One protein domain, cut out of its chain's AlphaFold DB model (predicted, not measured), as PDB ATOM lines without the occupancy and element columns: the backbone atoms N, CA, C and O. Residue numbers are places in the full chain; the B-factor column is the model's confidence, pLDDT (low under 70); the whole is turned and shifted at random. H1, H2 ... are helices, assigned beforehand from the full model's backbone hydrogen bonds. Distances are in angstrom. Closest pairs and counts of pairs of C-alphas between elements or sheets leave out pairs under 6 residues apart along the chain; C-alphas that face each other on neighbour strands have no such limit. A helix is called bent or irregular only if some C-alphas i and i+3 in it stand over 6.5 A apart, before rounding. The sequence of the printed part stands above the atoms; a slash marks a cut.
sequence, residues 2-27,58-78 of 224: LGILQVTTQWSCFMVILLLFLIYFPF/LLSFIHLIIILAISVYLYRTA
ATOM      1  N   LEU A   2      55.351  39.897 -52.453       77.06
ATOM      2  CA  LEU A   2      54.380  40.946 -52.829       77.06
ATOM      3  C   LEU A   2      53.023  40.856 -52.104       77.06
ATOM      4  O   LEU A   2      52.550  41.851 -51.575       77.06
ATOM      5  N   GLY A   3      52.444  39.659 -51.995       77.44
ATOM      6  CA  GLY A   3      51.173  39.466 -51.294       77.44
ATOM      7  C   GLY A   3      51.202  39.735 -49.788       77.44
ATOM      8  O   GLY A   3      50.265  40.305 -49.240       77.44
ATOM      9  N   ILE A   4      52.301  39.368 -49.123       82.88
ATOM     10  CA  ILE A   4      52.490  39.661 -47.694       82.88
ATOM     11  C   ILE A   4      52.576  41.178 -47.513       82.88
ATOM     12  O   ILE A   4      51.873  41.722 -46.674       82.88
ATOM     13  N   LEU A   5      53.354  41.861 -48.362       85.31
ATOM     14  CA  LEU A   5      53.460  43.319 -48.340       85.31
ATOM     15  C   LEU A   5      52.104  43.994 -48.571       85.31
ATOM     16  O   LEU A   5      51.739  44.868 -47.798       85.31
ATOM     17  N   GLN A   6      51.325  43.553 -49.562       85.62
ATOM     18  CA  GLN A   6      49.985  44.085 -49.827       85.62
ATOM     19  C   GLN A   6      49.062  43.955 -48.608       85.62
ATOM     20  O   GLN A   6      48.440  44.938 -48.204       85.62
ATOM     21  N   VAL A   7      48.970  42.759 -48.017       84.88
ATOM     22  CA  VAL A   7      48.095  42.508 -46.861       84.88
ATOM     23  C   VAL A   7      48.559  43.316 -45.649       84.88
ATOM     24  O   VAL A   7      47.727  43.920 -44.974       84.88
ATOM     25  N   THR A   8      49.871  43.406 -45.405       86.69
ATOM     26  CA  THR A   8      50.424  44.244 -44.334       86.69
ATOM     27  C   THR A   8      50.116  45.720 -44.571       86.69
ATOM     28  O   THR A   8      49.654  46.383 -43.651       86.69
ATOM     29  N   THR A   9      50.278  46.234 -45.792       87.69
ATOM     30  CA  THR A   9      49.947  47.627 -46.127       87.69
ATOM     31  C   THR A   9      48.459  47.920 -45.949       87.69
ATOM     32  O   THR A   9      48.113  48.932 -45.341       87.69
ATOM     33  N   GLN A  10      47.568  47.042 -46.423       86.94
ATOM     34  CA  GLN A  10      46.121  47.195 -46.235       86.94
ATOM     35  C   GLN A  10      45.758  47.203 -44.745       86.94
ATOM     36  O   GLN A  10      44.988  48.054 -44.300       86.94
ATOM     37  N   TRP A  11      46.338  46.287 -43.971       88.06
ATOM     38  CA  TRP A  11      46.129  46.205 -42.529       88.06
ATOM     39  C   TRP A  11      46.637  47.458 -41.799       88.06
ATOM     40  O   TRP A  11      45.914  48.026 -40.984       88.06
ATOM     41  N   SER A  12      47.832  47.951 -42.135       88.44
ATOM     42  CA  SER A  12      48.380  49.187 -41.564       88.44
ATOM     43  C   SER A  12      47.517  50.402 -41.899       88.44
ATOM     44  O   SER A  12      47.232  51.211 -41.022       88.44
ATOM     45  N   CYS A  13      47.053  50.515 -43.145       87.88
ATOM     46  CA  CYS A  13      46.161  51.593 -43.567       87.88
ATOM     47  C   CYS A  13      44.838  51.563 -42.792       87.88
ATOM     48  O   CYS A  13      44.391  52.594 -42.293       87.88
ATOM     49  N   PHE A  14      44.252  50.376 -42.608       87.06
ATOM     50  CA  PHE A  14      43.051  50.209 -41.795       87.06
ATOM     51  C   PHE A  14      43.265  50.657 -40.343       87.06
ATOM     52  O   PHE A  14      42.421  51.365 -39.803       87.06
ATOM     53  N   MET A  15      44.401  50.317 -39.726       86.81
ATOM     54  CA  MET A  15      44.718  50.758 -38.360       86.81
ATOM     55  C   MET A  15      44.856  52.277 -38.254       86.81
ATOM     56  O   MET A  15      44.383  52.863 -37.284       86.81
ATOM     57  N   VAL A  16      45.446  52.925 -39.262       87.88
ATOM     58  CA  VAL A  16      45.513  54.390 -39.334       87.88
ATOM     59  C   VAL A  16      44.109  54.984 -39.438       87.88
ATOM     60  O   VAL A  16      43.778  55.872 -38.662       87.88
ATOM     61  N   ILE A  17      43.253  54.473 -40.329       86.44
ATOM     62  CA  ILE A  17      41.863  54.939 -40.467       86.44
ATOM     63  C   ILE A  17      41.080  54.734 -39.165       86.44
ATOM     64  O   ILE A  17      40.350  55.630 -38.757       86.44
ATOM     65  N   LEU A  18      41.248  53.593 -38.490       84.06
ATOM     66  CA  LEU A  18      40.615  53.311 -37.200       84.06
ATOM     67  C   LEU A  18      41.093  54.301 -36.135       84.06
ATOM     68  O   LEU A  18      40.275  54.852 -35.408       84.06
ATOM     69  N   LEU A  19      42.394  54.579 -36.071       85.06
ATOM     70  CA  LEU A  19      42.957  55.566 -35.152       85.06
ATOM     71  C   LEU A  19      42.418  56.970 -35.441       85.06
ATOM     72  O   LEU A  19      41.998  57.655 -34.515       85.06
ATOM     73  N   LEU A  20      42.364  57.384 -36.710       83.44
ATOM     74  CA  LEU A  20      41.756  58.655 -37.109       83.44
ATOM     75  C   LEU A  20      40.279  58.691 -36.716       83.44
ATOM     76  O   LEU A  20      39.832  59.668 -36.129       83.44
ATOM     77  N   PHE A  21      39.531  57.622 -36.976       81.31
ATOM     78  CA  PHE A  21      38.143  57.508 -36.553       81.31
ATOM     79  C   PHE A  21      38.026  57.658 -35.034       81.31
ATOM     80  O   PHE A  21      37.261  58.491 -34.574       81.31
ATOM     81  N   LEU A  22      38.840  56.962 -34.240       79.81
ATOM     82  CA  LEU A  22      38.812  57.066 -32.779       79.81
ATOM     83  C   LEU A  22      39.209  58.458 -32.265       79.81
ATOM     84  O   LEU A  22      38.710  58.869 -31.224       79.81
ATOM     85  N   ILE A  23      40.095  59.175 -32.963       80.69
ATOM     86  CA  ILE A  23      40.480  60.544 -32.603       80.69
ATOM     87  C   ILE A  23      39.367  61.523 -32.968       80.69
ATOM     88  O   ILE A  23      38.948  62.283 -32.110       80.69
ATOM     89  N   TYR A  24      38.869  61.512 -34.206       74.44
ATOM     90  CA  TYR A  24      37.917  62.514 -34.706       74.44
ATOM     91  C   TYR A  24      36.468  62.269 -34.259       74.44
ATOM     92  O   TYR A  24      35.716  63.221 -34.065       74.44
ATOM     93  N   PHE A  25      36.062  61.015 -34.058       69.00
ATOM     94  CA  PHE A  25      34.702  60.654 -33.654       69.00
ATOM     95  C   PHE A  25      34.258  61.205 -32.283       69.00
ATOM     96  O   PHE A  25      33.141  61.716 -32.210       69.00
ATOM     97  N   PRO A  26      35.068  61.184 -31.202       64.44
ATOM     98  CA  PRO A  26      34.687  61.808 -29.933       64.44
ATOM     99  C   PRO A  26      34.591  63.339 -30.018       64.44
ATOM    100  O   PRO A  26      33.821  63.925 -29.260       64.44
ATOM    101  N   PHE A  27      35.295  63.995 -30.952       54.53
ATOM    102  CA  PHE A  27      35.166  65.446 -31.167       54.53
ATOM    103  C   PHE A  27      33.887  65.839 -31.923       54.53
ATOM    104  O   PHE A  27      33.481  66.995 -31.856       54.53
ATOM    105  N   LEU A  58      37.951  48.329 -29.080       87.75
ATOM    106  CA  LEU A  58      38.633  47.578 -28.023       87.75
ATOM    107  C   LEU A  58      38.393  46.074 -28.156       87.75
ATOM    108  O   LEU A  58      39.340  45.293 -28.086       87.75
ATOM    109  N   LEU A  59      37.146  45.662 -28.398       90.44
ATOM    110  CA  LEU A  59      36.791  44.258 -28.586       90.44
ATOM    111  C   LEU A  59      37.519  43.648 -29.793       90.44
ATOM    112  O   LEU A  59      38.060  42.549 -29.691       90.44
ATOM    113  N   SER A  60      37.583  44.377 -30.910       88.44
ATOM    114  CA  SER A  60      38.317  43.978 -32.117       88.44
ATOM    115  C   SER A  60      39.819  43.841 -31.851       88.44
ATOM    116  O   SER A  60      40.433  42.845 -32.236       88.44
ATOM    117  N   PHE A  61      40.410  44.791 -31.120       87.69
ATOM    118  CA  PHE A  61      41.824  44.742 -30.757       87.69
ATOM    119  C   PHE A  61      42.141  43.556 -29.835       87.69
ATOM    120  O   PHE A  61      43.104  42.830 -30.073       87.69
ATOM    121  N   ILE A  62      41.302  43.293 -28.830       92.00
ATOM    122  CA  ILE A  62      41.442  42.122 -27.951       92.00
ATOM    123  C   ILE A  62      41.335  40.824 -28.761       92.00
ATOM    124  O   ILE A  62      42.171  39.934 -28.603       92.00
ATOM    125  N   HIS A  63      40.352  40.723 -29.661       90.50
ATOM    126  CA  HIS A  63      40.197  39.561 -30.535       90.50
ATOM    127  C   HIS A  63      41.447  39.320 -31.396       90.50
ATOM    128  O   HIS A  63      41.916  38.185 -31.488       90.50
ATOM    129  N   LEU A  64      42.035  40.383 -31.959       89.88
ATOM    130  CA  LEU A  64      43.279  40.312 -32.727       89.88
ATOM    131  C   LEU A  64      44.436  39.744 -31.894       89.88
ATOM    132  O   LEU A  64      45.130  38.840 -32.357       89.88
ATOM    133  N   ILE A  65      44.633  40.241 -30.668       93.19
ATOM    134  CA  ILE A  65      45.706  39.773 -29.776       93.19
ATOM    135  C   ILE A  65      45.522  38.294 -29.419       93.19
ATOM    136  O   ILE A  65      46.489  37.534 -29.466       93.19
ATOM    137  N   ILE A  66      44.291  37.865 -29.122       94.56
ATOM    138  CA  ILE A  66      43.979  36.465 -28.800       94.56
ATOM    139  C   ILE A  66      44.281  35.551 -29.994       94.56
ATOM    140  O   ILE A  66      44.996  34.561 -29.842       94.56
ATOM    141  N   ILE A  67      43.782  35.885 -31.188       93.50
ATOM    142  CA  ILE A  67      44.004  35.078 -32.397       93.50
ATOM    143  C   ILE A  67      45.493  35.019 -32.753       93.50
ATOM    144  O   ILE A  67      45.990  33.951 -33.117       93.50
ATOM    145  N   LEU A  68      46.225  36.127 -32.608       92.44
ATOM    146  CA  LEU A  68      47.667  36.166 -32.842       92.44
ATOM    147  C   LEU A  68      48.420  35.275 -31.847       92.44
ATOM    148  O   LEU A  68      49.255  34.474 -32.264       92.44
ATOM    149  N   ALA A  69      48.103  35.364 -30.553       94.00
ATOM    150  CA  ALA A  69      48.731  34.551 -29.513       94.00
ATOM    151  C   ALA A  69      48.494  33.048 -29.734       94.00
ATOM    152  O   ALA A  69      49.449  32.269 -29.696       94.00
ATOM    153  N   ILE A  70      47.255  32.644 -30.040       94.00
ATOM    154  CA  ILE A  70      46.918  31.246 -30.356       94.00
ATOM    155  C   ILE A  70      47.664  30.784 -31.612       94.00
ATOM    156  O   ILE A  70      48.240  29.699 -31.618       94.00
ATOM    157  N   SER A  71      47.711  31.615 -32.657       92.75
ATOM    158  CA  SER A  71      48.394  31.274 -33.910       92.75
ATOM    159  C   SER A  71      49.901  31.084 -33.711       92.75
ATOM    160  O   SER A  71      50.466  30.119 -34.221       92.75
ATOM    161  N   VAL A  72      50.554  31.950 -32.927       93.50
ATOM    162  CA  VAL A  72      51.977  31.807 -32.574       93.50
ATOM    163  C   VAL A  72      52.205  30.549 -31.740       93.50
ATOM    164  O   VAL A  72      53.152  29.811 -32.003       93.50
ATOM    165  N   TYR A  73      51.340  30.276 -30.762       93.88
ATOM    166  CA  TYR A  73      51.432  29.072 -29.942       93.88
ATOM    167  C   TYR A  73      51.326  27.797 -30.793       93.88
ATOM    168  O   TYR A  73      52.223  26.958 -30.731       93.88
ATOM    169  N   LEU A  74      50.295  27.684 -31.639       92.25
ATOM    170  CA  LEU A  74      50.090  26.524 -32.512       92.25
ATOM    171  C   LEU A  74      51.222  26.353 -33.527       92.25
ATOM    172  O   LEU A  74      51.679  25.236 -33.738       92.25
ATOM    173  N   TYR A  75      51.733  27.440 -34.108       91.31
ATOM    174  CA  TYR A  75      52.869  27.368 -35.030       91.31
ATOM    175  C   TYR A  75      54.136  26.800 -34.367       91.31
ATOM    176  O   TYR A  75      54.954  26.163 -35.024       91.31
ATOM    177  N   ARG A  76      54.316  27.033 -33.060       92.69
ATOM    178  CA  ARG A  76      55.490  26.569 -32.311       92.69
ATOM    179  C   ARG A  76      55.376  25.135 -31.802       92.69
ATOM    180  O   ARG A  76      56.414  24.504 -31.627       92.69
ATOM    181  N   THR A  77      54.171  24.656 -31.496       92.00
ATOM    182  CA  THR A  77      53.975  23.408 -30.732       92.00
ATOM    183  C   THR A  77      53.160  22.342 -31.457       92.00
ATOM    184  O   THR A  77      53.240  21.174 -31.081       92.00
ATOM    185  N   ALA A  78      52.374  22.707 -32.471       90.94
ATOM    186  CA  ALA A  78      51.383  21.818 -33.063       90.94
ATOM    187  C   ALA A  78      51.892  21.086 -34.314       90.94
ATOM    188  O   ALA A  78      52.840  21.502 -34.981       90.94
TER     189      ALA A  78
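What this domain is: This is residues 2 to 27 and 58 to 78 of the 224 residues of an uncharacterized protein of Orbilia oligospora (UniProt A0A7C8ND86). Two separate helices, H1 then H2, lie in one flat layer like the legs of a loose, narrow V that does not close at its point. They run roughly opposite ways with open space between them. The printed part has 47 residues with two named helices and no named strand: all helix. It is only just loose, close to extended, with a radius of gyration of the C-alphas of 14.3 A and spans of 46 by 29 by 8 A.

How they stand to each other: H1, residues 2 to 27, and H2, residues 58 to 77, are apart, and each stands free. Every O i to N i+4 pair is within hydrogen-bond range in H2, and 20 of 22 are in H1.

Where its parts are: H1 begins at C-alpha 2 (54.380, 40.946, -52.829) and is 37.9 A long. It is irregular, but only just: C-alphas 23 and 26 are 6.50 A apart. H2 is 28.8 A long and ends at C-alpha 77 (53.975, 23.408, -30.732).

The domain as a whole: The C-alphas farthest apart, of Phe 27 and Ala 78, are 46.6 A apart. Residues 28 to 57 are not printed; C-alphas 27 and 58 are 18.5 A apart across the cut. Residues 25 to 27 have pLDDT under 70.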